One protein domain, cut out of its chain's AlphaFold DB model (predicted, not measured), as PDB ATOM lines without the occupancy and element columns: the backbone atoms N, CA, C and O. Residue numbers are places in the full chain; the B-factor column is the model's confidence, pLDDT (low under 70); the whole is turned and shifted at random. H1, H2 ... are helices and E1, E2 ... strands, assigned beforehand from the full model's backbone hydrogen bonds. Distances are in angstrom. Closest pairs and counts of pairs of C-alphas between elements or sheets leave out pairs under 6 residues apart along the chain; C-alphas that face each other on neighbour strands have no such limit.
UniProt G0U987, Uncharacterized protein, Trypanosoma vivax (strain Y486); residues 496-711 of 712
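What this domain is: This is residues 496 to 711 of the 712 residues of an uncharacterized protein of Trypanosoma vivax (strain Y486) (UniProt G0U987). A strongly twisted four-stranded sheet, E1 E7 E3 E5, stands between helices H1, H3 and H6 at one end and a small three-stranded sheet, E2 E6 E4, at the other, with short H4 and H5 beyond the small sheet. H2 and H7 extend the helical end; from H8 the 42-residue stretch 655 to 696 winds to H9, and residues 691 to 697 stick out. The 216 printed residues hold nine named helices and seven named strands, in the order H1 H2 H3 E1 E2 E3 E4 H4 H5 E5 E6 E7 H6 H7 H8 H9; both sheets are antiparallel. The class is mixed, helices and strands, with 99 residues in named elements, under half. The whole is compact, with a radius of gyration of the C-alphas of 17.5 A and spans of 49 by 43 by 40 A.

How they stand to each other: In the larger sheet E1 (residues 525 to 529) neighbours E7 (608 to 614), N 527 and O 610 standing 2.8 A apart. E7 neighbours E3 (544 to 548), with N 547 and O 611 at 2.8 A, and E3 neighbours E5 (585 to 587), with N 546 and O 587 at 2.8 A. H1 (496 to 502), H3 (514 to 523) and H6 (615 to 624) only graze this sheet. H3 touches H6, C-alphas of Asp 519 and Ile 621 closest at 6.9 A, at a shallow tilt of 26 degrees, opposite ways. H3 touches H1, Leu 498 and Ala 521 closest at 6.3 A between C-alphas, at 69.7 degrees, steep but only just. H2 (507 to 510) only just touches H7 (628 to 639), through residues 630 to 631 of H7 alone, with 3 pairs of C-alphas within 8 A, those of Cys 510 and Arg 630 closest at 6.4 A. H8 (650 to 654) is close to H7 but not clearly touching, C-alphas of Leu 638 and Leu 652 closest at 6.6 A. In the smaller sheet E6 (600 to 602) neighbours E2 (534 to 536), N 601 and O 536 at 2.8 A, and E4 (554 to 556), N 556 and O 600 at 2.8 A. H5 (572 to 576) only grazes it, and only just, with 5 pairs of C-alphas within 10 A; H4 (560 to 563) is close to H5 but not clearly touching, C-alphas of Leu 562 and Ala 574 closest at 7.4 A. H9 (697 to 709) touches no helix. Every O i to N i+4 pair is within hydrogen-bond range in H1, H3, H6, H7, H8 and H9; H5 has 0 of 1, with 1 of 2 O i to N i+3 pairs, and H2 and H4 are too short for an i+4 pair.

Where its parts are: E7 runs 18.6 A, from C-alpha 608 at (-49.576, 65.115, 4.586). H9 is 18.9 A long and ends at C-alpha 709, (-54.077, 42.329, 24.775). H1 begins at C-alpha 496, (-40.440, 57.154, -9.699). H7 measures 16.5 A, H3 14.7 A and H6 14.0 A.

The domain as a whole: The C-alphas of Gly 568 and Met 646 are the two farthest apart, at 51.8 A. The printed part has no cut; the links E5 to E6 and H8 to H9 are long. The mean pLDDT of the printed part is 73.2, and 82 residues are under 70, among them 561 to 574, 641 to 673 and 690 to 711.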
ATOM      1  N   TYR A 496     -40.801  57.048 -11.111       68.75
ATOM      2  CA  TYR A 496     -40.440  57.154  -9.699       68.75
ATOM      3  C   TYR A 496     -41.525  56.590  -8.777       68.75
ATOM      4  O   TYR A 496     -41.227  55.908  -7.801       68.75
ATOM      5  N   PHE A 497     -42.799  56.859  -9.077       78.56
ATOM      6  CA  PHE A 497     -43.903  56.294  -8.302       78.56
ATOM      7  C   PHE A 497     -43.940  54.773  -8.457       78.56
ATOM      8  O   PHE A 497     -44.095  54.053  -7.474       78.56
ATOM      9  N   LEU A 498     -43.695  54.285  -9.674       80.75
ATOM     10  CA  LEU A 498     -43.563  52.863  -9.957       80.75
ATOM     11  C   LEU A 498     -42.398  52.231  -9.178       80.75
ATOM     12  O   LEU A 498     -42.586  51.185  -8.568       80.75
ATOM     13  N   ASP A 499     -41.241  52.899  -9.095       79.81
ATOM     14  CA  ASP A 499     -40.110  52.469  -8.259       79.81
ATOM     15  C   ASP A 499     -40.467  52.376  -6.773       79.81
ATOM     16  O   ASP A 499     -39.967  51.489  -6.080       79.81
ATOM     17  N   GLN A 500     -41.329  53.257  -6.256       81.38
ATOM     18  CA  GLN A 500     -41.816  53.129  -4.880       81.38
ATOM     19  C   GLN A 500     -42.760  51.934  -4.738       81.38
ATOM     20  O   GLN A 500     -42.602  51.147  -3.811       81.38
ATOM     21  N   VAL A 501     -43.685  51.734  -5.681       84.00
ATOM     22  CA  VAL A 501     -44.603  50.581  -5.677       84.00
ATOM     23  C   VAL A 501     -43.837  49.251  -5.783       84.00
ATOM     24  O   VAL A 501     -44.209  48.288  -5.113       84.00
ATOM     25  N   ARG A 502     -42.715  49.202  -6.521       85.31
ATOM     26  CA  ARG A 502     -41.811  48.033  -6.593       85.31
ATOM     27  C   ARG A 502     -41.203  47.644  -5.244       85.31
ATOM     28  O   ARG A 502     -40.864  46.484  -5.035       85.31
ATOM     29  N   LYS A 503     -41.092  48.588  -4.307       82.88
ATOM     30  CA  LYS A 503     -40.586  48.334  -2.947       82.88
ATOM     31  C   LYS A 503     -41.652  47.764  -2.009       82.88
ATOM     32  O   LYS A 503     -41.378  47.624  -0.817       82.88
ATOM     33  N   MET A 504     -42.855  47.445  -2.502       83.69
ATOM     34  CA  MET A 504     -43.913  46.865  -1.677       83.69
ATOM     35  C   MET A 504     -43.429  45.553  -1.031       83.69
ATOM     36  O   MET A 504     -43.059  44.616  -1.747       83.69
ATOM     37  N   PRO A 505     -43.420  45.456   0.312       77.62
ATOM     38  CA  PRO A 505     -42.916  44.267   0.987       77.62
ATOM     39  C   PRO A 505     -43.715  43.007   0.630       77.62
ATOM     40  O   PRO A 505     -44.906  43.081   0.334       77.62
ATOM     41  N   LEU A 506     -43.047  41.848   0.677       79.81
ATOM     42  CA  LEU A 506     -43.537  40.512   0.286       79.81
ATOM     43  C   LEU A 506     -43.886  40.331  -1.199       79.81
ATOM     44  O   LEU A 506     -43.718  39.231  -1.720       79.81
ATOM     45  N   VAL A 507     -44.299  41.384  -1.906       83.25
ATOM     46  CA  VAL A 507     -44.664  41.293  -3.325       83.25
ATOM     47  C   VAL A 507     -43.466  40.862  -4.167       83.25
ATOM     48  O   VAL A 507     -43.610  39.970  -4.992       83.25
ATOM     49  N   GLY A 508     -42.268  41.396  -3.908       79.38
ATOM     50  CA  GLY A 508     -41.052  40.976  -4.618       79.38
ATOM     51  C   GLY A 508     -40.754  39.473  -4.505       79.38
ATOM     52  O   GLY A 508     -40.196  38.894  -5.427       79.38
ATOM     53  N   LEU A 509     -41.199  38.815  -3.426       78.31
ATOM     54  CA  LEU A 509     -41.062  37.363  -3.256       78.31
ATOM     55  C   LEU A 509     -42.053  36.579  -4.116       78.31
ATOM     56  O   LEU A 509     -41.858  35.390  -4.328       78.31
ATOM     57  N   CYS A 510     -43.107  37.218  -4.625       81.75
ATOM     58  CA  CYS A 510     -44.080  36.588  -5.509       81.75
ATOM     59  C   CYS A 510     -43.618  36.533  -6.975       81.75
ATOM     60  O   CYS A 510     -44.272  35.856  -7.762       81.75
ATOM     61  N   ASN A 511     -42.491  37.174  -7.322       85.56
ATOM     62  CA  ASN A 511     -41.993  37.355  -8.693       85.56
ATOM     63  C   ASN A 511     -43.033  37.984  -9.651       85.56
ATOM     64  O   ASN A 511     -43.323  37.401 -10.696       85.56
ATOM     65  N   PRO A 512     -43.624  39.144  -9.305       89.31
ATOM     66  CA  PRO A 512     -44.549  39.856 -10.186       89.31
ATOM     67  C   PRO A 512     -43.848  40.336 -11.459       89.31
ATOM     68  O   PRO A 512     -42.645  40.612 -11.463       89.31
ATOM     69  N   ASP A 513     -44.626  40.517 -12.517       90.94
ATOM     70  CA  ASP A 513     -44.176  41.190 -13.726       90.94
ATOM     71  C   ASP A 513     -44.325  42.723 -13.615       90.94
ATOM     72  O   ASP A 513     -44.876  43.275 -12.660       90.94
ATOM     73  N   GLU A 514     -43.828  43.449 -14.615       89.00
ATOM     74  CA  GLU A 514     -43.954  44.912 -14.655       89.00
ATOM     75  C   GLU A 514     -45.409  45.382 -14.808       89.00
ATOM     76  O   GLU A 514     -45.772  46.478 -14.367       89.00
ATOM     77  N   THR A 515     -46.274  44.554 -15.399       93.56
ATOM     78  CA  THR A 515     -47.673  44.926 -15.613       93.56
ATOM     79  C   THR A 515     -48.469  44.938 -14.304       93.56
ATOM     80  O   THR A 515     -49.299  45.833 -14.115       93.56
ATOM     81  N   PHE A 516     -48.133  44.065 -13.348       95.50
ATOM     82  CA  PHE A 516     -48.651  44.095 -11.981       95.50
ATOM     83  C   PHE A 516     -48.396  45.432 -11.276       95.50
ATOM     84  O   PHE A 516     -49.321  46.036 -10.722       95.50
ATOM     85  N   TYR A 517     -47.154  45.925 -11.303       93.00
ATOM     86  CA  TYR A 517     -46.801  47.175 -10.625       93.00
ATOM     87  C   TYR A 517     -47.486  48.379 -11.272       93.00
ATOM     88  O   TYR A 517     -47.949  49.280 -10.567       93.00
ATOM     89  N   MET A 518     -47.613  48.373 -12.600       89.81
ATOM     90  CA  MET A 518     -48.333  49.405 -13.345       89.81
ATOM     91  C   MET A 518     -49.823  49.438 -12.996       89.81
ATOM     92  O   MET A 518     -50.386  50.519 -12.815       89.81
ATOM     93  N   ASP A 519     -50.462  48.275 -12.867       93.38
ATOM     94  CA  ASP A 519     -51.864  48.180 -12.458       93.38
ATOM     95  C   ASP A 519     -52.062  48.638 -11.008       93.38
ATOM     96  O   ASP A 519     -52.964  49.432 -10.739       93.38
ATOM     97  N   CYS A 520     -51.176  48.235 -10.089       92.31
ATOM     98  CA  CYS A 520     -51.180  48.738  -8.713       92.31
ATOM     99  C   CYS A 520     -51.086  50.262  -8.690       92.31
ATOM    100  O   CYS A 520     -51.918  50.929  -8.073       92.31
ATOM    101  N   ALA A 521     -50.104  50.815  -9.400       90.38
ATOM    102  CA  ALA A 521     -49.841  52.241  -9.417       90.38
ATOM    103  C   ALA A 521     -51.022  53.071  -9.946       90.38
ATOM    104  O   ALA A 521     -51.313  54.139  -9.409       90.38
ATOM    105  N   ARG A 522     -51.756  52.563 -10.943       89.94
ATOM    106  CA  ARG A 522     -52.977  53.204 -11.474       89.94
ATOM    107  C   ARG A 522     -54.136  53.233 -10.477       89.94
ATOM    108  O   ARG A 522     -55.005  54.101 -10.574       89.94
ATOM    109  N   CYS A 523     -54.168  52.282  -9.547       92.75
ATOM    110  CA  CYS A 523     -55.246  52.126  -8.577       92.75
ATOM    111  C   CYS A 523     -54.995  52.851  -7.247       92.75
ATOM    112  O   CYS A 523     -55.927  52.970  -6.448       92.75
ATOM    113  N   PHE A 524     -53.787  53.369  -7.010       92.62
ATOM    114  CA  PHE A 524     -53.525  54.228  -5.857       92.62
ATOM    115  C   PHE A 524     -54.256  55.577  -5.987       92.62
ATOM    116  O   PHE A 524     -54.358  56.173  -7.062       92.62
ATOM    117  N   ARG A 525     -54.775  56.069  -4.860       92.44
ATOM    118  CA  ARG A 525     -55.467  57.359  -4.730       92.44
ATOM    119  C   ARG A 525     -54.842  58.174  -3.610       92.44
ATOM    120  O   ARG A 525     -54.621  57.636  -2.529       92.44
ATOM    121  N   VAL A 526     -54.590  59.455  -3.857       90.31
ATOM    122  CA  VAL A 526     -54.086  60.373  -2.830       90.31
ATOM    123  C   VAL A 526     -55.177  60.642  -1.798       90.31
ATOM    124  O   VAL A 526     -56.324  60.905  -2.152       90.31
ATOM    125  N   LEU A 527     -54.799  60.569  -0.528       90.38
ATOM    126  CA  LEU A 527     -55.556  61.017   0.627       90.38
ATOM    127  C   LEU A 527     -54.752  62.135   1.296       90.38
ATOM    128  O   LEU A 527     -53.662  61.885   1.813       90.38
ATOM    129  N   SER A 528     -55.277  63.354   1.261       88.94
ATOM    130  CA  SER A 528     -54.706  64.495   1.978       88.94
ATOM    131  C   SER A 528     -55.236  64.496   3.406       88.94
ATOM    132  O   SER A 528     -56.444  64.386   3.597       88.94
ATOM    133  N   CYS A 529     -54.334  64.591   4.378       87.94
ATOM    134  CA  CYS A 529     -54.666  64.544   5.797       87.94
ATOM    135  C   CYS A 529     -54.405  65.901   6.458       87.94
ATOM    136  O   CYS A 529     -53.403  66.572   6.170       87.94
ATOM    137  N   GLU A 530     -55.296  66.292   7.362       89.75
ATOM    138  CA  GLU A 530     -55.122  67.485   8.190       89.75
ATOM    139  C   GLU A 530     -54.221  67.212   9.405       89.75
ATOM    140  O   GLU A 530     -53.987  66.067   9.801       89.75
ATOM    141  N   ALA A 531     -53.698  68.280  10.014       87.38
ATOM    142  CA  ALA A 531     -52.866  68.166  11.208       87.38
ATOM    143  C   ALA A 531     -53.665  67.535  12.364       87.38
ATOM    144  O   ALA A 531     -54.766  67.971  12.695       87.38
ATOM    145  N   GLY A 532     -53.101  66.510  12.995       85.06
ATOM    146  CA  GLY A 532     -53.731  65.703  14.038       85.06
ATOM    147  C   GLY A 532     -54.679  64.611  13.526       85.06
ATOM    148  O   GLY A 532     -55.228  63.863  14.342       85.06
ATOM    149  N   GLU A 533     -54.880  64.476  12.212       91.56
ATOM    150  CA  GLU A 533     -55.796  63.485  11.654       91.56
ATOM    151  C   GLU A 533     -55.230  62.060  11.748       91.56
ATOM    152  O   GLU A 533     -54.066  61.783  11.443       91.56
ATOM    153  N   TYR A 534     -56.085  61.122  12.161       92.00
ATOM    154  CA  TYR A 534     -55.749  59.703  12.174       92.00
ATOM    155  C   TYR A 534     -55.836  59.126  10.765       92.00
ATOM    156  O   TYR A 534     -56.923  58.839  10.267       92.00
ATOM    157  N   ILE A 535     -54.675  58.847  10.185       94.00
ATOM    158  CA  ILE A 535     -54.536  58.106   8.928       94.00
ATOM    159  C   ILE A 535     -54.958  56.646   9.150       94.00
ATOM    160  O   ILE A 535     -55.637  56.035   8.322       94.00
ATOM    161  N   VAL A 536     -54.573  56.088  10.303       93.38
ATOM    162  CA  VAL A 536     -54.943  54.747  10.769       93.38
ATOM    163  C   VAL A 536     -55.179  54.786  12.274       93.38
ATOM    164  O   VAL A 536     -54.387  55.374  13.010       93.38
ATOM    165  N   ARG A 537     -56.226  54.116  12.768       91.81
ATOM    166  CA  ARG A 537     -56.431  53.930  14.214       91.81
ATOM    167  C   ARG A 537     -56.075  52.508  14.636       91.81
ATOM    168  O   ARG A 537     -56.524  51.543  14.021       91.81
ATOM    169  N   ARG A 538     -55.332  52.381  15.740       89.12
ATOM    170  CA  ARG A 538     -55.090  51.095  16.409       89.12
ATOM    171  C   ARG A 538     -56.421  50.381  16.662       89.12
ATOM    172  O   ARG A 538     -57.379  50.997  17.125       89.12
ATOM    173  N   GLY A 539     -56.471  49.087  16.366       85.12
ATOM    174  CA  GLY A 539     -57.662  48.253  16.519       85.12
ATOM    175  C   GLY A 539     -58.636  48.290  15.338       85.12
ATOM    176  O   GLY A 539     -59.447  47.376  15.228       85.12
ATOM    177  N   GLN A 540     -58.547  49.273  14.430       90.00
ATOM    178  CA  GLN A 540     -59.314  49.220  13.182       90.00
ATOM    179  C   GLN A 540     -58.808  48.096  12.287       90.00
ATOM    180  O   GLN A 540     -57.639  47.719  12.337       90.00
ATOM    181  N   GLU A 541     -59.688  47.580  11.440       89.06
ATOM    182  CA  GLU A 541     -59.341  46.521  10.505       89.06
ATOM    183  C   GLU A 541     -58.396  47.023   9.395       89.06
ATOM    184  O   GLU A 541     -58.588  48.091   8.806       89.06
ATOM    185  N   CYS A 542     -57.361  46.235   9.097       92.06
ATOM    186  CA  CYS A 542     -56.418  46.494   8.017       92.06
ATOM    187  C   CYS A 542     -57.072  46.188   6.663       92.06
ATOM    188  O   CYS A 542     -57.143  45.037   6.240       92.06
ATOM    189  N   ASN A 543     -57.577  47.223   5.984       93.25
ATOM    190  CA  ASN A 543     -58.364  47.088   4.748       93.25
ATOM    191  C   ASN A 543     -57.833  47.900   3.553       93.25
ATOM    192  O   ASN A 543     -58.537  48.092   2.555       93.25
ATOM    193  N   ARG A 544     -56.606  48.409   3.649       94.38
ATOM    194  CA  ARG A 544     -55.974  49.228   2.613       94.38
ATOM    195  C   ARG A 544     -54.457  49.154   2.716       94.38
ATOM    196  O   ARG A 544     -53.918  49.043   3.814       94.38
ATOM    197  N   VAL A 545     -53.799  49.279   1.572       95.06
ATOM    198  CA  VAL A 545     -52.356  49.489   1.468       95.06
ATOM    199  C   VAL A 545     -52.102  50.993   1.421       95.06
ATOM    200  O   VAL A 545     -52.807  51.718   0.718       95.06
ATOM    201  N   LEU A 546     -51.124  51.464   2.185       94.75
ATOM    202  CA  LEU A 546     -50.769  52.873   2.307       94.75
ATOM    203  C   LEU A 546     -49.311  53.070   1.895       94.75
ATOM    204  O   LEU A 546     -48.442  52.336   2.361       94.75
ATOM    205  N   LEU A 547     -49.054  54.061   1.048       90.81
ATOM    206  CA  LEU A 547     -47.736  54.481   0.590       90.81
ATOM    207  C   LEU A 547     -47.493  55.934   1.020       90.81
ATOM    208  O   LEU A 547     -48.221  56.850   0.634       90.81
ATOM    209  N   PHE A 548     -46.440  56.137   1.806       88.25
ATOM    210  CA  PHE A 548     -46.052  57.429   2.365       88.25
ATOM    211  C   PHE A 548     -44.923  58.043   1.539       88.25
ATOM    212  O   PHE A 548     -43.753  57.872   1.861       88.25
ATOM    213  N   CYS A 549     -45.248  58.765   0.467       73.75
ATOM    214  CA  CYS A 549     -44.230  59.354  -0.415       73.75
ATOM    215  C   CYS A 549     -43.381  60.433   0.281       73.75
ATOM    216  O   CYS A 549     -42.178  60.496   0.051       73.75
ATOM    217  N   GLN A 550     -43.996  61.253   1.140       68.69
ATOM    218  CA  GLN A 550     -43.343  62.392   1.800       68.69
ATOM    219  C   GLN A 550     -42.783  62.053   3.200       68.69
ATOM    220  O   GLN A 550     -41.982  62.810   3.742       68.69
ATOM    221  N   GLY A 551     -43.156  60.899   3.772       67.88
ATOM    222  CA  GLY A 551     -42.837  60.534   5.159       67.88
ATOM    223  C   GLY A 551     -43.584  61.399   6.184       67.88
ATOM    224  O   GLY A 551     -44.651  61.937   5.900       67.88
ATOM    225  N   GLY A 552     -43.046  61.511   7.399       74.00
ATOM    226  CA  GLY A 552     -43.457  62.533   8.374       74.00
ATOM    227  C   GLY A 552     -44.641  62.171   9.274       74.00
ATOM    228  O   GLY A 552     -44.687  62.663  10.401       74.00
ATOM    229  N   ALA A 553     -45.525  61.266   8.845       86.88
ATOM    230  CA  ALA A 553     -46.556  60.682   9.703       86.88
ATOM    231  C   ALA A 553     -45.929  59.957  10.907       86.88
ATOM    232  O   ALA A 553     -44.905  59.285  10.768       86.88
ATOM    233  N   VAL A 554     -46.536  60.085  12.085       89.00
ATOM    234  CA  VAL A 554     -46.039  59.454  13.317       89.00
ATOM    235  C   VAL A 554     -46.785  58.161  13.614       89.00
ATOM    236  O   VAL A 554     -47.976  58.036  13.325       89.00
ATOM    237  N   VAL A 555     -46.090  57.209  14.229       88.88
ATOM    238  CA  VAL A 555     -46.664  55.952  14.706       88.88
ATOM    239  C   VAL A 555     -46.829  56.010  16.218       88.88
ATOM    240  O   VAL A 555     -45.889  56.323  16.944       88.88
ATOM    241  N   VAL A 556     -48.035  55.701  16.690       88.94
ATOM    242  CA  VAL A 556     -48.416  55.743  18.106       88.94
ATOM    243  C   VAL A 556     -48.848  54.352  18.552       88.94
ATOM    244  O   VAL A 556     -49.867  53.835  18.078       88.94
ATOM    245  N   GLU A 557     -48.086  53.746  19.462       82.38
ATOM    246  CA  GLU A 557     -48.429  52.451  20.059       82.38
ATOM    247  C   GLU A 557     -49.552  52.607  21.091       82.38
ATOM    248  O   GLU A 557     -50.604  51.976  20.941       82.38
ATOM    249  N   ASP A 558     -49.390  53.473  22.099       79.38
ATOM    250  CA  ASP A 558     -50.394  53.725  23.137       79.38
ATOM    251  C   ASP A 558     -50.999  55.134  23.006       79.38
ATOM    252  O   ASP A 558     -50.310  56.149  22.995       79.38
ATOM    253  N   GLN A 559     -52.331  55.222  22.941       73.31
ATOM    254  CA  GLN A 559     -53.027  56.515  22.911       73.31
ATOM    255  C   GLN A 559     -52.829  57.323  24.203       73.31
ATOM    256  O   GLN A 559     -53.054  58.535  24.201       73.31
ATOM    257  N   ARG A 560     -52.411  56.686  25.306       75.12
ATOM    258  CA  ARG A 560     -52.033  57.379  26.546       75.12
ATOM    259  C   ARG A 560     -50.814  58.282  26.355       75.12
ATOM    260  O   ARG A 560     -50.769  59.339  26.984       75.12
ATOM    261  N   ASP A 561     -49.918  57.951  25.429       67.81
ATOM    262  CA  ASP A 561     -48.740  58.769  25.111       67.81
ATOM    263  C   ASP A 561     -49.138  60.140  24.541       67.81
ATOM    264  O   ASP A 561     -48.456  61.136  24.767       67.81
ATOM    265  N   LEU A 562     -50.303  60.221  23.885       68.19
ATOM    266  CA  LEU A 562     -50.875  61.476  23.384       68.19
ATOM    267  C   LEU A 562     -51.608  62.281  24.470       68.19
ATOM    268  O   LEU A 562     -51.729  63.497  24.351       68.19
ATOM    269  N   ARG A 563     -52.129  61.622  25.516       64.06
ATOM    270  CA  ARG A 563     -52.923  62.271  26.583       64.06
ATOM    271  C   ARG A 563     -52.064  62.858  27.700       64.06
ATOM    272  O   ARG A 563     -52.473  63.836  28.320       64.06
ATOM    273  N   SER A 564     -50.874  62.307  27.927       55.75
ATOM    274  CA  SER A 564     -49.926  62.798  28.939       55.75
ATOM    275  C   SER A 564     -49.357  64.195  28.628       55.75
ATOM    276  O   SER A 564     -48.699  64.783  29.479       55.75
ATOM    277  N   ALA A 565     -49.633  64.747  27.439       51.88
ATOM    278  CA  ALA A 565     -49.142  66.046  26.974       51.88
ATOM    279  C   ALA A 565     -50.046  67.258  27.314       51.88
ATOM    280  O   ALA A 565     -49.770  68.362  26.852       51.88
ATOM    281  N   GLY A 566     -51.092  67.085  28.135       40.47
ATOM    282  CA  GLY A 566     -52.010  68.165  28.527       40.47
ATOM    283  C   GLY A 566     -53.158  68.365  27.528       40.47
ATOM    284  O   GLY A 566     -52.990  68.251  26.317       40.47
ATOM    285  N   GLY A 567     -54.369  68.577  28.047       43.38
ATOM    286  CA  GLY A 567     -55.606  68.567  27.266       43.38
ATOM    287  C   GLY A 567     -55.736  69.728  26.275       43.38
ATOM    288  O   GLY A 567     -55.550  70.881  26.644       43.38
ATOM    289  N   GLY A 568     -56.154  69.395  25.048       49.22
ATOM    290  CA  GLY A 568     -56.572  70.339  24.011       49.22
ATOM    291  C   GLY A 568     -55.415  70.871  23.165       49.22
ATOM    292  O   GLY A 568     -54.813  71.874  23.511       49.22
ATOM    293  N   VAL A 569     -55.175  70.223  22.018       50.44
ATOM    294  CA  VAL A 569     -54.076  70.476  21.060       50.44
ATOM    295  C   VAL A 569     -52.719  70.003  21.594       50.44
ATOM    296  O   VAL A 569     -52.030  70.697  22.334       50.44
ATOM    297  N   ALA A 570     -52.334  68.781  21.213       53.22
ATOM    298  CA  ALA A 570     -51.049  68.193  21.582       53.22
ATOM    299  C   ALA A 570     -49.894  69.135  21.198       53.22
ATOM    300  O   ALA A 570     -49.725  69.457  20.021       53.22
ATOM    301  N   SER A 571     -49.107  69.561  22.192       55.56
ATOM    302  CA  SER A 571     -47.907  70.380  21.993       55.56
ATOM    303  C   SER A 571     -47.007  69.748  20.925       55.56
ATOM    304  O   SER A 571     -46.721  68.552  20.984       55.56
ATOM    305  N   THR A 572     -46.527  70.547  19.967       56.44
ATOM    306  CA  THR A 572     -45.584  70.151  18.896       56.44
ATOM    307  C   THR A 572     -44.371  69.371  19.421       56.44
ATOM    308  O   THR A 572     -43.837  68.508  18.728       56.44
ATOM    309  N   SER A 573     -43.987  69.600  20.680       57.59
ATOM    310  CA  SER A 573     -42.917  68.882  21.383       57.59
ATOM    311  C   SER A 573     -43.192  67.387  21.626       57.59
ATOM    312  O   SER A 573     -42.260  66.586  21.576       57.59
ATOM    313  N   ALA A 574     -44.449  66.978  21.837       65.06
ATOM    314  CA  ALA A 574     -44.810  65.579  22.095       65.06
ATOM    315  C   ALA A 574     -44.646  64.705  20.840       65.06
ATOM    316  O   ALA A 574     -44.217  63.554  20.924       65.06
ATOM    317  N   TRP A 575     -44.914  65.279  19.664       70.12
ATOM    318  CA  TRP A 575     -44.789  64.607  18.369       70.12
ATOM    319  C   TRP A 575     -43.336  64.334  17.968       70.12
ATOM    320  O   TRP A 575     -43.080  63.390  17.223       70.12
ATOM    321  N   MET A 576     -42.377  65.128  18.465       66.31
ATOM    322  CA  MET A 576     -40.956  64.973  18.118       66.31
ATOM    323  C   MET A 576     -40.339  63.673  18.643       66.31
ATOM    324  O   MET A 576     -39.398  63.159  18.044       66.31
ATOM    325  N   ASN A 577     -40.873  63.130  19.740       73.31
ATOM    326  CA  ASN A 577     -40.334  61.931  20.382       73.31
ATOM    327  C   ASN A 577     -40.941  60.628  19.841       73.31
ATOM    328  O   ASN A 577     -40.485  59.544  20.206       73.31
ATOM    329  N   LEU A 578     -41.968  60.720  18.990       79.06
ATOM    330  CA  LEU A 578     -42.654  59.558  18.436       79.06
ATOM    331  C   LEU A 578     -41.969  59.063  17.148       79.06
ATOM    332  O   LEU A 578     -41.480  59.873  16.356       79.06
ATOM    333  N   PRO A 579     -41.951  57.740  16.893       80.44
ATOM    334  CA  PRO A 579     -41.393  57.181  15.665       80.44
ATOM    335  C   PRO A 579     -42.086  57.744  14.416       80.44
ATOM    336  O   PRO A 579     -43.310  57.676  14.302       80.44
ATOM    337  N   ARG A 580     -41.316  58.264  13.452       83.19
ATOM    338  CA  ARG A 580     -41.839  58.772  12.170       83.19
ATOM    339  C   ARG A 580     -41.684  57.747  11.051       83.19
ATOM    340  O   ARG A 580     -40.658  57.077  10.952       83.19
ATOM    341  N   LEU A 581     -42.694  57.654  10.190       78.38
ATOM    342  CA  LEU A 581     -42.653  56.835   8.983       78.38
ATOM    343  C   LEU A 581     -41.685  57.451   7.960       78.38
ATOM    344  O   LEU A 581     -41.822  58.639   7.639       78.38
ATOM    345  N   PRO A 582     -40.721  56.675   7.429       76.44
ATOM    346  CA  PRO A 582     -39.794  57.169   6.428       76.44
ATOM    347  C   PRO A 582     -40.510  57.419   5.093       76.44
ATOM    348  O   PRO A 582     -41.537  56.796   4.800       76.44
ATOM    349  N   PRO A 583     -39.964  58.305   4.248       76.56
ATOM    350  CA  PRO A 583     -40.461  58.492   2.892       76.56
ATOM    351  C   PRO A 583     -40.289  57.211   2.059       76.56
ATOM    352  O   PRO A 583     -39.303  56.486   2.189       76.56
ATOM    353  N   GLY A 584     -41.266  56.924   1.200       77.25
ATOM    354  CA  GLY A 584     -41.347  55.695   0.406       77.25
ATOM    355  C   GLY A 584     -41.830  54.462   1.182       77.25
ATOM    356  O   GLY A 584     -41.849  53.366   0.628       77.25
ATOM    357  N   CYS A 585     -42.225  54.608   2.453       82.75
ATOM    358  CA  CYS A 585     -42.708  53.492   3.264       82.75
ATOM    359  C   CYS A 585     -44.062  52.973   2.755       82.75
ATOM    360  O   CYS A 585     -44.999  53.757   2.584       82.75
ATOM    361  N   ILE A 586     -44.177  51.653   2.555       87.81
ATOM    362  CA  ILE A 586     -45.434  50.975   2.211       87.81
ATOM    363  C   ILE A 586     -45.863  50.063   3.353       87.81
ATOM    364  O   ILE A 586     -45.099  49.215   3.816       87.81
ATOM    365  N   VAL A 587     -47.111  50.217   3.786       91.12
ATOM    366  CA  VAL A 587     -47.668  49.536   4.957       91.12
ATOM    367  C   VAL A 587     -49.080  49.042   4.654       91.12
ATOM    368  O   VAL A 587     -49.736  49.523   3.733       91.12
ATOM    369  N   GLY A 588     -49.563  48.054   5.404       89.88
ATOM    370  CA  GLY A 588     -50.907  47.490   5.189       89.88
ATOM    371  C   GLY A 588     -51.010  46.510   4.020       89.88
ATOM    372  O   GLY A 588     -52.101  46.051   3.697       89.88
ATOM    373  N   TYR A 589     -49.885  46.123   3.411       90.50
ATOM    374  CA  TYR A 589     -49.817  45.060   2.394       90.50
ATOM    375  C   TYR A 589     -50.272  43.684   2.928       90.50
ATOM    376  O   TYR A 589     -50.593  42.785   2.157       90.50
ATOM    377  N   THR A 590     -50.365  43.534   4.251       90.06
ATOM    378  CA  THR A 590     -50.909  42.371   4.969       90.06
ATOM    379  C   THR A 590     -52.441  42.305   5.001       90.06
ATOM    380  O   THR A 590     -52.990  41.286   5.420       90.06
ATOM    381  N   CYS A 591     -53.151  43.318   4.478       90.69
ATOM    382  CA  CYS A 591     -54.623  43.381   4.437       90.69
ATOM    383  C   CYS A 591     -55.313  42.222   3.680       90.69
ATOM    384  O   CYS A 591     -56.538  42.138   3.633       90.69
ATOM    385  N   LEU A 592     -54.562  41.296   3.082       89.25
ATOM    386  CA  LEU A 592     -55.099  40.076   2.473       89.25
ATOM    387  C   LEU A 592     -55.726  39.118   3.496       89.25
ATOM    388  O   LEU A 592     -56.606  38.330   3.143       89.25
ATOM    389  N   ARG A 593     -55.301  39.197   4.761       86.31
ATOM    390  CA  ARG A 593     -55.882  38.458   5.889       86.31
ATOM    391  C   ARG A 593     -56.616  39.432   6.813       86.31
ATOM    392  O   ARG A 593     -56.177  40.568   6.980       86.31
ATOM    393  N   ARG A 594     -57.718  38.995   7.435       83.94
ATOM    394  CA  ARG A 594     -58.435  39.834   8.415       83.94
ATOM    395  C   ARG A 594     -57.583  39.988   9.670       83.94
ATOM    396  O   ARG A 594     -57.314  39.002  10.357       83.94
ATOM    397  N   HIS A 595     -57.164  41.213   9.969       85.62
ATOM    398  CA  HIS A 595     -56.469  41.544  11.206       85.62
ATOM    399  C   HIS A 595     -56.591  43.040  11.531       85.62
ATOM    400  O   HIS A 595     -56.754  43.856  10.619       85.62
ATOM    401  N   PRO A 596     -56.489  43.432  12.811       86.44
ATOM    402  CA  PRO A 596     -56.465  44.837  13.180       86.44
ATOM    403  C   PRO A 596     -55.080  45.462  12.976       86.44
ATOM    404  O   PRO A 596     -54.057  44.770  12.930       86.44
ATOM    405  N   TRP A 597     -55.044  46.787  12.910       88.19
ATOM    406  CA  TRP A 597     -53.829  47.579  13.051       88.19
ATOM    407  C   TRP A 597     -53.324  47.550  14.496       88.19
ATOM    408  O   TRP A 597     -54.093  47.787  15.432       88.19
ATOM    409  N   MET A 598     -52.026  47.298  14.685       84.38
ATOM    410  CA  MET A 598     -51.417  47.245  16.024       84.38
ATOM    411  C   MET A 598     -51.057  48.620  16.588       84.38
ATOM    412  O   MET A 598     -51.003  48.778  17.804       84.38
ATOM    413  N   CYS A 599     -50.879  49.609  15.716       88.12
ATOM    414  CA  CYS A 599     -50.530  50.983  16.062       88.12
ATOM    415  C   CYS A 599     -51.503  51.958  15.387       88.12
ATOM    416  O   CYS A 599     -52.170  51.605  14.411       88.12
ATOM    417  N   SER A 600     -51.579  53.188  15.895       92.69
ATOM    418  CA  SER A 600     -52.217  54.297  15.179       92.69
ATOM    419  C   SER A 600     -51.169  55.034  14.348       92.69
ATOM    420  O   SER A 600     -50.017  55.125  14.761       92.69
ATOM    421  N   ILE A 601     -51.566  55.571  13.198       93.50
ATOM    422  CA  ILE A 601     -50.730  56.445  12.371       93.50
ATOM    423  C   ILE A 601     -51.445  57.787  12.276       93.50
ATOM    424  O   ILE A 601     -52.620  57.829  11.905       93.50
ATOM    425  N   ILE A 602     -50.749  58.863  12.625       92.19
ATOM    426  CA  ILE A 602     -51.326  60.208  12.712       92.19
ATOM    427  C   ILE A 602     -50.493  61.167  11.865       92.19
ATOM    428  O   ILE A 602     -49.267  61.055  11.822       92.19
ATOM    429  N   ALA A 603     -51.162  62.095  11.189       91.50
ATOM    430  CA  ALA A 603     -50.532  63.221  10.518       91.50
ATOM    431  C   ALA A 603     -50.190  64.301  11.564       91.50
ATOM    432  O   ALA A 603     -51.112  64.938  12.057       91.50
ATOM    433  N   PRO A 604     -48.924  64.513  11.973       84.12
ATOM    434  CA  PRO A 604     -48.606  65.578  12.931       84.12
ATOM    435  C   PRO A 604     -48.818  66.975  12.333       84.12
ATOM    436  O   PRO A 604     -49.261  67.881  13.032       84.12
ATOM    437  N   ASP A 605     -48.548  67.117  11.033       82.81
ATOM    438  CA  ASP A 605     -48.569  68.376  10.296       82.81
ATOM    439  C   ASP A 605     -49.673  68.348   9.227       82.81
ATOM    440  O   ASP A 605     -50.062  67.285   8.735       82.81
ATOM    441  N   GLY A 606     -50.190  69.522   8.865       77.38
ATOM    442  CA  GLY A 606     -51.213  69.647   7.829       77.38
ATOM    443  C   GLY A 606     -50.627  69.469   6.431       77.38
ATOM    444  O   GLY A 606     -49.513  69.915   6.161       77.38
ATOM    445  N   GLY A 607     -51.388  68.844   5.530       76.88
ATOM    446  CA  GLY A 607     -50.977  68.660   4.135       76.88
ATOM    447  C   GLY A 607     -50.159  67.393   3.885       76.88
ATOM    448  O   GLY A 607     -49.524  67.279   2.840       76.88
ATOM    449  N   ILE A 608     -50.182  66.429   4.812       83.88
ATOM    450  CA  ILE A 608     -49.576  65.115   4.586       83.88
ATOM    451  C   ILE A 608     -50.407  64.354   3.551       83.88
ATOM    452  O   ILE A 608     -51.591  64.082   3.751       83.88
ATOM    453  N   GLU A 609     -49.764  63.979   2.450       87.94
ATOM    454  CA  GLU A 609     -50.368  63.182   1.386       87.94
ATOM    455  C   GLU A 609     -49.983  61.707   1.514       87.94
ATOM    456  O   GLU A 609     -48.805  61.334   1.468       87.94
ATOM    457  N   VAL A 610     -50.994  60.848   1.624       91.19
ATOM    458  CA  VAL A 610     -50.834  59.394   1.689       91.19
ATOM    459  C   VAL A 610     -51.491  58.760   0.477       91.19
ATOM    460  O   VAL A 610     -52.666  58.980   0.200       91.19
ATOM    461  N   TRP A 611     -50.757  57.921  -0.243       94.56
ATOM    462  CA  TRP A 611     -51.315  57.172  -1.360       94.56
ATOM    463  C   TRP A 611     -51.964  55.895  -0.841       94.56
ATOM    464  O   TRP A 611     -51.327  55.082  -0.180       94.56
ATOM    465  N   THR A 612     -53.240  55.702  -1.145       95.56
ATOM    466  CA  THR A 612     -54.052  54.600  -0.631       95.56
ATOM    467  C   THR A 612     -54.506  53.683  -1.761       95.56
ATOM    468  O   THR A 612     -54.993  54.143  -2.793       95.56
ATOM    469  N   LEU A 613     -54.362  52.376  -1.569       96.31
ATOM    470  CA  LEU A 613     -54.897  51.343  -2.450       96.31
ATOM    471  C   LEU A 613     -55.863  50.479  -1.639       96.31
ATOM    472  O   LEU A 613     -55.480  49.838  -0.658       96.31
ATOM    473  N   LYS A 614     -57.142  50.489  -2.022       95.38
ATOM    474  CA  LYS A 614     -58.177  49.703  -1.335       95.38
ATOM    475  C   LYS A 614     -57.875  48.212  -1.462       95.38
ATOM    476  O   LYS A 614     -57.512  47.752  -2.542       95.38
ATOM    477  N   ARG A 615     -58.112  47.452  -0.389       93.62
ATOM    478  CA  ARG A 615     -57.899  45.999  -0.368       93.62
ATOM    479  C   ARG A 615     -58.599  45.273  -1.518       93.62
ATOM    480  O   ARG A 615     -57.950  44.458  -2.150       93.62
ATOM    481  N   ALA A 616     -59.875  45.566  -1.793       92.94
ATOM    482  CA  ALA A 616     -60.624  44.907  -2.872       92.94
ATOM    483  C   ALA A 616     -59.885  45.024  -4.218       92.94
ATOM    484  O   ALA A 616     -59.558  44.021  -4.839       92.94
ATOM    485  N   LEU A 617     -59.466  46.245  -4.571       95.81
ATOM    486  CA  LEU A 617     -58.677  46.497  -5.779       95.81
ATOM    487  C   LEU A 617     -57.319  45.791  -5.742       95.81
ATOM    488  O   LEU A 617     -56.900  45.221  -6.740       95.81
ATOM    489  N   PHE A 618     -56.628  45.803  -4.599       95.75
ATOM    490  CA  PHE A 618     -55.346  45.111  -4.467       95.75
ATOM    491  C   PHE A 618     -55.483  43.598  -4.675       95.75
ATOM    492  O   PHE A 618     -54.689  42.996  -5.393       95.75
ATOM    493  N   VAL A 619     -56.518  42.989  -4.091       93.88
ATOM    494  CA  VAL A 619     -56.834  41.568  -4.253       93.88
ATOM    495  C   VAL A 619     -57.204  41.258  -5.703       93.88
ATOM    496  O   VAL A 619     -56.733  40.260  -6.237       93.88
ATOM    497  N   ASP A 620     -57.992  42.107  -6.358       94.50
ATOM    498  CA  ASP A 620     -58.360  41.918  -7.764       94.50
ATOM    499  C   ASP A 620     -57.141  41.986  -8.689       94.50
ATOM    500  O   ASP A 620     -57.009  41.163  -9.594       94.50
ATOM    501  N   ILE A 621     -56.202  42.900  -8.423       96.88
ATOM    502  CA  ILE A 621     -54.933  42.975  -9.157       96.88
ATOM    503  C   ILE A 621     -54.091  41.719  -8.893       96.88
ATOM    504  O   ILE A 621     -53.580  41.118  -9.835       96.88
ATOM    505  N   LEU A 622     -53.987  41.261  -7.643       95.25
ATOM    506  CA  LEU A 622     -53.277  40.018  -7.318       95.25
ATOM    507  C   LEU A 622     -53.892  38.800  -8.022       95.25
ATOM    508  O   LEU A 622     -53.148  37.971  -8.538       95.25
ATOM    509  N   ARG A 623     -55.226  38.695  -8.080       95.38
ATOM    510  CA  ARG A 623     -55.935  37.622  -8.799       95.38
ATOM    511  C   ARG A 623     -55.685  37.701 -10.303       95.38
ATOM    512  O   ARG A 623     -55.381  36.681 -10.915       95.38
ATOM    513  N   LYS A 624     -55.764  38.904 -10.887       96.69
ATOM    514  CA  LYS A 624     -55.480  39.154 -12.310       96.69
ATOM    515  C   LYS A 624     -54.091  38.645 -12.706       96.69
ATOM    516  O   LYS A 624     -53.946  38.055 -13.770       96.69
ATOM    517  N   HIS A 625     -53.105  38.839 -11.832       96.12
ATOM    518  CA  HIS A 625     -51.709  38.442 -12.046       96.12
ATOM    519  C   HIS A 625     -51.344  37.081 -11.429       96.12
ATOM    520  O   HIS A 625     -50.177  36.708 -11.421       96.12
ATOM    521  N   GLN A 626     -52.325  36.319 -10.924       95.75
ATOM    522  CA  GLN A 626     -52.142  34.987 -10.320       95.75
ATOM    523  C   GLN A 626     -51.174  34.950  -9.115       95.75
ATOM    524  O   GLN A 626     -50.547  33.931  -8.830       95.75
ATOM    525  N   LEU A 627     -51.053  36.060  -8.378       94.50
ATOM    526  CA  LEU A 627     -50.164  36.202  -7.216       94.50
ATOM    527  C   LEU A 627     -50.893  36.049  -5.870       94.50
ATOM    528  O   LEU A 627     -50.257  36.009  -4.816       94.50
ATOM    529  N   ASP A 628     -52.225  35.982  -5.882       92.75
ATOM    530  CA  ASP A 628     -53.081  36.042  -4.694       92.75
ATOM    531  C   ASP A 628     -52.797  34.925  -3.681       92.75
ATOM    532  O   ASP A 628     -52.612  35.215  -2.498       92.75
ATOM    533  N   ARG A 629     -52.707  33.668  -4.132       89.94
ATOM    534  CA  ARG A 629     -52.444  32.510  -3.260       89.94
ATOM    535  C   ARG A 629     -51.091  32.632  -2.568       89.94
ATOM    536  O   ARG A 629     -51.009  32.576  -1.344       89.94
ATOM    537  N   ARG A 630     -50.040  32.891  -3.351       90.31
ATOM    538  CA  ARG A 630     -48.665  33.011  -2.848       90.31
ATOM    539  C   ARG A 630     -48.529  34.163  -1.857       90.31
ATOM    540  O   ARG A 630     -47.941  33.997  -0.792       90.31
ATOM    541  N   MET A 631     -49.124  35.312  -2.166       89.62
ATOM    542  CA  MET A 631     -49.102  36.467  -1.275       89.62
ATOM    543  C   MET A 631     -49.894  36.204   0.021       89.62
ATOM    544  O   MET A 631     -49.448  36.587   1.101       89.62
ATOM    545  N   GLN A 632     -51.034  35.504  -0.044       89.06
ATOM    546  CA  GLN A 632     -51.794  35.097   1.148       89.06
ATOM    547  C   GLN A 632     -51.031  34.126   2.053       89.06
ATOM    548  O   GLN A 632     -51.229  34.178   3.273       89.06
ATOM    549  N   ASP A 633     -50.208  33.248   1.482       84.81
ATOM    550  CA  ASP A 633     -49.353  32.325   2.231       84.81
ATOM    551  C   ASP A 633     -48.192  33.070   2.887       84.81
ATOM    552  O   ASP A 633     -47.986  32.924   4.089       84.81
ATOM    553  N   LEU A 634     -47.500  33.951   2.157       84.06
ATOM    554  CA  LEU A 634     -46.426  34.786   2.712       84.06
ATOM    555  C   LEU A 634     -46.915  35.669   3.865       84.06
ATOM    556  O   LEU A 634     -46.266  35.740   4.907       84.06
ATOM    557  N   VAL A 635     -48.082  36.307   3.718       85.31
ATOM    558  CA  VAL A 635     -48.699  37.102   4.794       85.31
ATOM    559  C   VAL A 635     -49.034  36.222   6.001       85.31
ATOM    560  O   VAL A 635     -48.808  36.631   7.138       85.31
ATOM    561  N   LEU A 636     -49.532  35.001   5.782       83.00
ATOM    562  CA  LEU A 636     -49.808  34.069   6.875       83.00
ATOM    563  C   LEU A 636     -48.522  33.657   7.605       83.00
ATOM    564  O   LEU A 636     -48.505  33.673   8.834       83.00
ATOM    565  N   GLN A 637     -47.456  33.339   6.866       78.56
ATOM    566  CA  GLN A 637     -46.148  32.996   7.433       78.56
ATOM    567  C   GLN A 637     -45.551  34.161   8.234       78.56
ATOM    568  O   GLN A 637     -45.014  33.947   9.322       78.56
ATOM    569  N   LEU A 638     -45.698  35.392   7.730       77.56
ATOM    570  CA  LEU A 638     -45.257  36.620   8.394       77.56
ATOM    571  C   LEU A 638     -45.977  36.830   9.740       77.56
ATOM    572  O   LEU A 638     -45.361  37.224  10.725       77.56
ATOM    573  N   MET A 639     -47.282  36.555   9.799       73.94
ATOM    574  CA  MET A 639     -48.117  36.810  10.981       73.94
ATOM    575  C   MET A 639     -48.136  35.658  12.006       73.94
ATOM    576  O   MET A 639     -48.718  35.799  13.088       73.94
ATOM    577  N   GLN A 640     -47.529  34.512  11.687       72.06
ATOM    578  CA  GLN A 640     -47.470  33.330  12.551       72.06
ATOM    579  C   GLN A 640     -46.148  33.229  13.339       72.06
ATOM    580  O   GLN A 640     -45.102  33.688  12.868       72.06
ATOM    581  N   PRO A 641     -46.168  32.602  14.532       60.88
ATOM    582  CA  PRO A 641     -44.968  32.431  15.341       60.88
ATOM    583  C   PRO A 641     -43.940  31.524  14.641       60.88
ATOM    584  O   PRO A 641     -44.296  30.571  13.946       60.88
ATOM    585  N   LEU A 642     -42.652  31.823  14.856       55.00
ATOM    586  CA  LEU A 642     -41.490  31.235  14.163       55.00
ATOM    587  C   LEU A 642     -41.398  29.698  14.232       55.00
ATOM    588  O   LEU A 642     -40.727  29.085  13.411       55.00
ATOM    589  N   THR A 643     -42.062  29.055  15.191       47.97
ATOM    590  CA  THR A 643     -41.838  27.647  15.551       47.97
ATOM    591  C   THR A 643     -42.656  26.613  14.762       47.97
ATOM    592  O   THR A 643     -42.497  25.427  15.031       47.97
ATOM    593  N   ARG A 644     -43.533  26.998  13.813       53.22
ATOM    594  CA  ARG A 644     -44.542  26.066  13.245       53.22
ATOM    595  C   ARG A 644     -44.539  25.796  11.736       53.22
ATOM    596  O   ARG A 644     -45.321  24.956  11.301       53.22
ATOM    597  N   ILE A 645     -43.710  26.442  10.919       58.62
ATOM    598  CA  ILE A 645     -43.840  26.323   9.453       58.62
ATOM    599  C   ILE A 645     -42.645  25.557   8.877       58.62
ATOM    600  O   ILE A 645     -41.571  26.118   8.708       58.62
ATOM    601  N   MET A 646     -42.854  24.271   8.564       56.00
ATOM    602  CA  MET A 646     -41.838  23.368   7.986       56.00
ATOM    603  C   MET A 646     -41.294  23.853   6.626       56.00
ATOM    604  O   MET A 646     -40.156  23.557   6.290       56.00
ATOM    605  N   ASN A 647     -42.083  24.645   5.886       67.00
ATOM    606  CA  ASN A 647     -41.740  25.208   4.571       67.00
ATOM    607  C   ASN A 647     -41.716  26.748   4.601       67.00
ATOM    608  O   ASN A 647     -42.283  27.405   3.725       67.00
ATOM    609  N   ARG A 648     -41.158  27.335   5.665       65.69
ATOM    610  CA  ARG A 648     -41.059  28.791   5.794       65.69
ATOM    611  C   ARG A 648     -40.027  29.339   4.816       65.69
ATOM    612  O   ARG A 648     -38.929  28.802   4.703       65.69
ATOM    613  N   GLU A 649     -40.367  30.430   4.144       64.25
ATOM    614  CA  GLU A 649     -39.407  31.154   3.315       64.25
ATOM    615  C   GLU A 649     -38.331  31.774   4.213       64.25
ATOM    616  O   GLU A 649     -38.620  32.678   4.998       64.25
ATOM    617  N   ALA A 650     -37.079  31.321   4.088       61.03
ATOM    618  CA  ALA A 650     -35.960  31.762   4.933       61.03
ATOM    619  C   ALA A 650     -35.738  33.290   4.893       61.03
ATOM    620  O   ALA A 650     -35.225  33.888   5.837       61.03
ATOM    621  N   VAL A 651     -36.172  33.957   3.818       59.12
ATOM    622  CA  VAL A 651     -36.138  35.423   3.697       59.12
ATOM    623  C   VAL A 651     -37.062  36.105   4.718       59.12
ATOM    624  O   VAL A 651     -36.759  37.208   5.168       59.12
ATOM    625  N   LEU A 652     -38.153  35.457   5.139       55.50
ATOM    626  CA  LEU A 652     -39.062  35.960   6.177       55.50
ATOM    627  C   LEU A 652     -38.490  35.814   7.593       55.50
ATOM    628  O   LEU A 652     -38.960  36.495   8.503       55.50
ATOM    629  N   ASP A 653     -37.481  34.960   7.784       52.91
ATOM    630  CA  ASP A 653     -36.700  34.876   9.030       52.91
ATOM    631  C   ASP A 653     -35.642  35.982   9.111       52.91
ATOM    632  O   ASP A 653     -35.220  36.378  10.195       52.91
ATOM    633  N   MET A 654     -35.250  36.510   7.948       41.88
ATOM    634  CA  MET A 654     -34.325  37.632   7.792       41.88
ATOM    635  C   MET A 654     -35.044  38.992   7.732       41.88
ATOM    636  O   MET A 654     -34.393  40.037   7.813       41.88
ATOM    637  N   GLN A 655     -36.376  39.007   7.580       45.56
ATOM    638  CA  GLN A 655     -37.178  40.229   7.617       45.56
ATOM    639  C   GLN A 655     -37.355  40.737   9.059       45.56
ATOM    640  O   GLN A 655     -37.508  39.947   9.990       45.56
ATOM    641  N   PRO A 656     -37.359  42.066   9.270       42.38
ATOM    642  CA  PRO A 656     -37.239  42.696  10.578       42.38
ATOM    643  C   PRO A 656     -38.587  42.693  11.309       42.38
ATOM    644  O   PRO A 656     -39.153  43.743  11.590       42.38
ATOM    645  N   LEU A 657     -39.136  41.521  11.615       40.03
ATOM    646  CA  LEU A 657     -40.250  41.434  12.556       40.03
ATOM    647  C   LEU A 657     -39.784  41.471  14.013       40.03
ATOM    648  O   LEU A 657     -40.612  41.665  14.897       40.03
ATOM    649  N   LEU A 658     -38.481  41.316  14.277       37.03
ATOM    650  CA  LEU A 658     -37.904  41.303  15.622       37.03
ATOM    651  C   LEU A 658     -36.457  41.865  15.615       37.03
ATOM    652  O   LEU A 658     -35.498  41.103  15.602       37.03
ATOM    653  N   ALA A 659     -36.306  43.197  15.685       27.97
ATOM    654  CA  ALA A 659     -35.053  43.936  15.980       27.97
ATOM    655  C   ALA A 659     -33.944  43.987  14.876       27.97
ATOM    656  O   ALA A 659     -33.985  43.228  13.911       27.97
ATOM    657  N   PRO A 660     -32.997  44.961  14.936       35.59
ATOM    658  CA  PRO A 660     -32.371  45.565  13.754       35.59
ATOM    659  C   PRO A 660     -31.065  44.884  13.306       35.59
ATOM    660  O   PRO A 660     -30.185  44.593  14.115       35.59
ATOM    661  N   LEU A 661     -30.895  44.747  11.988       28.84
ATOM    662  CA  LEU A 661     -29.607  44.539  11.316       28.84
ATOM    663  C   LEU A 661     -29.268  45.777  10.456       28.84
ATOM    664  O   LEU A 661     -30.180  46.432   9.945       28.84
ATOM    665  N   PRO A 662     -27.972  46.086  10.252       34.50
ATOM    666  CA  PRO A 662     -27.475  47.370   9.735       34.50
ATOM    667  C   PRO A 662     -27.779  47.659   8.253       34.50
ATOM    668  O   PRO A 662     -27.430  48.729   7.772       34.50
ATOM    669  N   ASN A 663     -28.448  46.745   7.540       33.06
ATOM    670  CA  ASN A 663     -28.753  46.876   6.106       33.06
ATOM    671  C   ASN A 663     -30.262  46.856   5.793       33.06
ATOM    672  O   ASN A 663     -30.662  46.766   4.636       33.06
ATOM    673  N   SER A 664     -31.111  46.910   6.818       35.47
ATOM    674  CA  SER A 664     -32.553  47.080   6.651       35.47
ATOM    675  C   SER A 664     -32.862  48.562   6.406       35.47
ATOM    676  O   SER A 664     -32.314  49.408   7.108       35.47
ATOM    677  N   LEU A 665     -33.798  48.894   5.505       36.56
ATOM    678  CA  LEU A 665     -34.380  50.252   5.390       36.56
ATOM    679  C   LEU A 665     -34.944  50.774   6.735       36.56
ATOM    680  O   LEU A 665     -35.227  51.957   6.883       36.56
ATOM    681  N   TRP A 666     -35.084  49.879   7.716       40.50
ATOM    682  CA  TRP A 666     -35.574  50.103   9.073       40.50
ATOM    683  C   TRP A 666     -34.451  50.176  10.128       40.50
ATOM    684  O   TRP A 666     -34.728  50.281  11.318       40.50
ATOM    685  N   GLY A 667     -33.177  50.095   9.724       36.84
ATOM    686  CA  GLY A 667     -32.021  50.123  10.629       36.84
ATOM    687  C   GLY A 667     -31.773  51.485  11.287       36.84
ATOM    688  O   GLY A 667     -31.211  51.535  12.380       36.84
ATOM    689  N   GLU A 668     -32.231  52.577  10.667       39.25
ATOM    690  CA  GLU A 668     -32.040  53.946  11.171       39.25
ATOM    691  C   GLU A 668     -33.242  54.482  11.972       39.25
ATOM    692  O   GLU A 668     -33.087  55.410  12.761       39.25
ATOM    693  N   CYS A 669     -34.432  53.884  11.835       43.31
ATOM    694  CA  CYS A 669     -35.655  54.304  12.528       43.31
ATOM    695  C   CYS A 669     -36.330  53.097  13.193       43.31
ATOM    696  O   CYS A 669     -36.837  52.209  12.509       43.31
ATOM    697  N   ARG A 670     -36.357  53.072  14.535       53.94
ATOM    698  CA  ARG A 670     -37.069  52.056  15.333       53.94
ATOM    699  C   ARG A 670     -38.581  52.226  15.169       53.94
ATOM    700  O   ARG A 670     -39.226  52.837  16.016       53.94
ATOM    701  N   LEU A 671     -39.141  51.731  14.070       57.50
ATOM    702  CA  LEU A 671     -40.587  51.687  13.896       57.50
ATOM    703  C   LEU A 671     -41.155  50.433  14.560       57.50
ATOM    704  O   LEU A 671     -40.580  49.351  14.408       57.50
ATOM    705  N   PRO A 672     -42.259  50.566  15.308       61.69
ATOM    706  CA  PRO A 672     -42.906  49.423  15.916       61.69
ATOM    707  C   PRO A 672     -43.537  48.542  14.839       61.69
ATOM    708  O   PRO A 672     -43.883  49.000  13.745       61.69
ATOM    709  N   ASN A 673     -43.699  47.257  15.142       65.25
ATOM    710  CA  ASN A 673     -44.350  46.347  14.216       65.25
ATOM    711  C   ASN A 673     -45.831  46.731  14.063       65.25
ATOM    712  O   ASN A 673     -46.605  46.709  15.019       65.25
ATOM    713  N   MET A 674     -46.236  47.082  12.844       71.62
ATOM    714  CA  MET A 674     -47.593  47.566  12.568       71.62
ATOM    715  C   MET A 674     -48.590  46.441  12.272       71.62
ATOM    716  O   MET A 674     -49.783  46.701  12.075       71.62
ATOM    717  N   HIS A 675     -48.124  45.192  12.270       73.31
ATOM    718  CA  HIS A 675     -48.924  44.003  12.007       73.31
ATOM    719  C   HIS A 675     -48.894  43.056  13.216       73.31
ATOM    720  O   HIS A 675     -47.860  42.929  13.872       73.31
ATOM    721  N   PRO A 676     -50.011  42.388  13.549       72.44
ATOM    722  CA  PRO A 676     -50.038  41.470  14.677       72.44
ATOM    723  C   PRO A 676     -49.238  40.201  14.362       72.44
ATOM    724  O   PRO A 676     -49.453  39.567  13.330       72.44
ATOM    725  N   ILE A 677     -48.365  39.802  15.290       66.50
ATOM    726  CA  ILE A 677     -47.751  38.469  15.314       66.50
ATOM    727  C   ILE A 677     -48.519  37.643  16.345       66.50
ATOM    728  O   ILE A 677     -48.610  38.019  17.514       66.50
ATOM    729  N   SER A 678     -49.108  36.522  15.926       60.56
ATOM    730  CA  SER A 678     -49.754  35.605  16.870       60.56
ATOM    731  C   SER A 678     -48.694  34.899  17.716       60.56
ATOM    732  O   SER A 678     -47.782  34.284  17.177       60.56
ATOM    733  N   HIS A 679     -48.857  34.910  19.038       56.84
ATOM    734  CA  HIS A 679     -48.098  34.042  19.950       56.84
ATOM    735  C   HIS A 679     -48.829  32.725  20.250       56.84
ATOM    736  O   HIS A 679     -48.297  31.860  20.938       56.84
ATOM    737  N   SER A 680     -50.064  32.579  19.761       52.47
ATOM    738  CA  SER A 680     -50.895  31.406  20.015       52.47
ATOM    739  C   SER A 680     -50.766  30.357  18.920       52.47
ATOM    740  O   SER A 680     -50.540  30.678  17.753       52.47
ATOM    741  N   GLU A 681     -51.007  29.113  19.317       47.03
ATOM    742  CA  GLU A 681     -50.894  27.911  18.497       47.03
ATOM    743  C   GLU A 681     -51.965  27.770  17.393       47.03
ATOM    744  O   GLU A 681     -51.755  27.051  16.418       47.03
ATOM    745  N   SER A 682     -53.103  28.462  17.488       52.69
ATOM    746  CA  SER A 682     -54.186  28.392  16.493       52.69
ATOM    747  C   SER A 682     -54.077  29.471  15.407       52.69
ATOM    748  O   SER A 682     -53.652  30.598  15.662       52.69
ATOM    749  N   VAL A 683     -54.492  29.140  14.175       53.38
ATOM    750  CA  VAL A 683     -54.537  30.087  13.047       53.38
ATOM    751  C   VAL A 683     -55.613  31.145  13.315       53.38
ATOM    752  O   VAL A 683     -56.803  30.861  13.222       53.38
ATOM    753  N   ARG A 684     -55.199  32.371  13.660       61.84
ATOM    754  CA  ARG A 684     -56.115  33.466  14.040       61.84
ATOM    755  C   ARG A 684     -56.476  34.445  12.922       61.84
ATOM    756  O   ARG A 684     -57.335  35.291  13.138       61.84
ATOM    757  N   PHE A 685     -55.847  34.350  11.753       71.12
ATOM    758  CA  PHE A 685     -56.001  35.341  10.680       71.12
ATOM    759  C   PHE A 685     -56.661  34.704   9.445       71.12
ATOM    760  O   PHE A 685     -55.961  34.211   8.550       71.12
ATOM    761  N   PRO A 686     -58.007  34.630   9.404       73.38
ATOM    762  CA  PRO A 686     -58.717  34.011   8.293       73.38
ATOM    763  C   PRO A 686     -58.514  34.799   6.995       73.38
ATOM    764  O   PRO A 686     -58.290  36.016   6.998       73.38
ATOM    765  N   ILE A 687     -58.603  34.084   5.871       72.06
ATOM    766  CA  ILE A 687     -58.724  34.716   4.554       72.06
ATOM    767  C   ILE A 687     -60.043  35.474   4.543       72.06
ATOM    768  O   ILE A 687     -61.075  34.982   4.999       72.06
ATOM    769  N   TRP A 688     -60.004  36.687   4.025       67.06
ATOM    770  CA  TRP A 688     -61.176  37.533   3.958       67.06
ATOM    771  C   TRP A 688     -62.114  37.073   2.834       67.06
ATOM    772  O   TRP A 688     -61.708  36.990   1.675       67.06
ATOM    773  N   LYS A 689     -63.380  36.806   3.176       71.25
ATOM    774  CA  LYS A 689     -64.460  36.514   2.221       71.25
ATOM    775  C   LYS A 689     -65.272  37.788   1.990       71.25
ATOM    776  O   LYS A 689     -65.806  38.358   2.935       71.25
ATOM    777  N   GLU A 690     -65.300  38.300   0.765       56.16
ATOM    778  CA  GLU A 690     -66.090  39.497   0.443       56.16
ATOM    779  C   GLU A 690     -67.584  39.174   0.606       56.16
ATOM    780  O   GLU A 690     -68.067  38.206   0.027       56.16
ATOM    781  N   GLY A 691     -68.286  39.934   1.456       53.25
ATOM    782  CA  GLY A 691     -69.707  39.723   1.773       53.25
ATOM    783  C   GLY A 691     -70.022  39.075   3.131       53.25
ATOM    784  O   GLY A 691     -71.193  38.976   3.478       53.25
ATOM    785  N   SER A 692     -69.029  38.667   3.934       51.34
ATOM    786  CA  SER A 692     -69.283  38.231   5.316       51.34
ATOM    787  C   SER A 692     -69.601  39.445   6.199       51.34
ATOM    788  O   SER A 692     -68.747  40.318   6.358       51.34
ATOM    789  N   THR A 693     -70.808  39.519   6.757       50.81
ATOM    790  CA  THR A 693     -71.200  40.549   7.731       50.81
ATOM    791  C   THR A 693     -70.417  40.413   9.047       50.81
ATOM    792  O   THR A 693     -69.912  39.338   9.379       50.81
ATOM    793  N   ASP A 694     -70.314  41.500   9.820       49.00
ATOM    794  CA  ASP A 694     -69.589  41.559  11.108       49.00
ATOM    795  C   ASP A 694     -70.162  40.645  12.216       49.00
ATOM    796  O   ASP A 694     -69.586  40.536  13.301       49.00
ATOM    797  N   ASP A 695     -71.255  39.928  11.940       47.09
ATOM    798  CA  ASP A 695     -71.880  38.973  12.856       47.09
ATOM    799  C   ASP A 695     -71.270  37.565  12.838       47.09
ATOM    800  O   ASP A 695     -71.686  36.706  13.618       47.09
ATOM    801  N   ASP A 696     -70.249  37.310  12.017       53.22
ATOM    802  CA  ASP A 696     -69.568  36.013  12.018       53.22
ATOM    803  C   ASP A 696     -68.827  35.786  13.366       53.22
ATOM    804  O   ASP A 696     -67.946  36.582  13.733       53.22
ATOM    805  N   PRO A 697     -69.138  34.723  14.143       50.62
ATOM    806  CA  PRO A 697     -68.560  34.461  15.467       50.62
ATOM    807  C   PRO A 697     -67.025  34.352  15.479       50.62
ATOM    808  O   PRO A 697     -66.400  34.596  16.517       50.62
ATOM    809  N   ALA A 698     -66.394  34.039  14.341       51.97
ATOM    810  CA  ALA A 698     -64.938  34.084  14.197       51.97
ATOM    811  C   ALA A 698     -64.379  35.516  14.335       51.97
ATOM    812  O   ALA A 698     -63.342  35.722  14.969       51.97
ATOM    813  N   THR A 699     -65.106  36.513  13.826       50.38
ATOM    814  CA  THR A 699     -64.752  37.941  13.887       50.38
ATOM    815  C   THR A 699     -64.840  38.471  15.322       50.38
ATOM    816  O   THR A 699     -63.931  39.170  15.775       50.38
ATOM    817  N   ARG A 700     -65.858  38.043  16.094       52.81
ATOM    818  CA  ARG A 700     -66.006  38.383  17.529       52.81
ATOM    819  C   ARG A 700     -64.901  37.787  18.411       52.81
ATOM    820  O   ARG A 700     -64.495  38.403  19.394       52.81
ATOM    821  N   ARG A 701     -64.372  36.603  18.075       53.22
ATOM    822  CA  ARG A 701     -63.257  35.985  18.827       53.22
ATOM    823  C   ARG A 701     -61.925  36.702  18.604       53.22
ATOM    824  O   ARG A 701     -61.144  36.834  19.546       53.22
ATOM    825  N   ILE A 702     -61.668  37.191  17.389       52.53
ATOM    826  CA  ILE A 702     -60.442  37.938  17.071       52.53
ATOM    827  C   ILE A 702     -60.439  39.276  17.821       52.53
ATOM    828  O   ILE A 702     -59.464  39.569  18.516       52.53
ATOM    829  N   SER A 703     -61.544  40.028  17.783       46.00
ATOM    830  CA  SER A 703     -61.687  41.297  18.512       46.00
ATOM    831  C   SER A 703     -61.633  41.125  20.037       46.00
ATOM    832  O   SER A 703     -60.948  41.900  20.709       46.00
ATOM    833  N   ALA A 704     -62.232  40.066  20.595       47.56
ATOM    834  CA  ALA A 704     -62.136  39.750  22.026       47.56
ATOM    835  C   ALA A 704     -60.701  39.389  22.472       47.56
ATOM    836  O   ALA A 704     -60.252  39.821  23.532       47.56
ATOM    837  N   SER A 705     -59.945  38.652  21.649       48.84
ATOM    838  CA  SER A 705     -58.558  38.273  21.969       48.84
ATOM    839  C   SER A 705     -57.563  39.441  21.890       48.84
ATOM    840  O   SER A 705     -56.563  39.479  22.609       48.84
ATOM    841  N   VAL A 706     -57.860  40.432  21.049       44.41
ATOM    842  CA  VAL A 706     -57.098  41.685  20.957       44.41
ATOM    843  C   VAL A 706     -57.471  42.615  22.115       44.41
ATOM    844  O   VAL A 706     -56.595  43.276  22.663       44.41
ATOM    845  N   SER A 707     -58.727  42.591  22.577       40.44
ATOM    846  CA  SER A 707     -59.155  43.284  23.800       40.44
ATOM    847  C   SER A 707     -58.463  42.754  25.065       40.44
ATOM    848  O   SER A 707     -58.076  43.548  25.920       40.44
ATOM    849  N   SER A 708     -58.192  41.445  25.171       41.31
ATOM    850  CA  SER A 708     -57.350  40.923  26.265       41.31
ATOM    851  C   SER A 708     -55.893  41.400  26.192       41.31
ATOM    852  O   SER A 708     -55.262  41.576  27.227       41.31
ATOM    853  N   TYR A 709     -55.383  41.690  24.989       40.88
ATOM    854  CA  TYR A 709     -54.077  42.329  24.775       40.88
ATOM    855  C   TYR A 709     -54.073  43.830  25.125       40.88
ATOM    856  O   TYR A 709     -53.009  44.407  25.301       40.88
ATOM    857  N   GLN A 710     -55.243  44.479  25.208       38.56
ATOM    858  CA  GLN A 710     -55.383  45.896  25.581       38.56
ATOM    859  C   GLN A 710     -55.389  46.124  27.104       38.56
ATOM    860  O   GLN A 710     -55.300  47.273  27.531       38.56
ATOM    861  N   ARG A 711     -55.528  45.068  27.923       36.50
ATOM    862  CA  ARG A 711     -55.567  45.163  29.398       36.50
ATOM    863  C   ARG A 711     -54.250  44.798  30.097       36.50
ATOM    864  O   ARG A 711     -54.207  44.905  31.320       36.50
TER     865      ARG A 711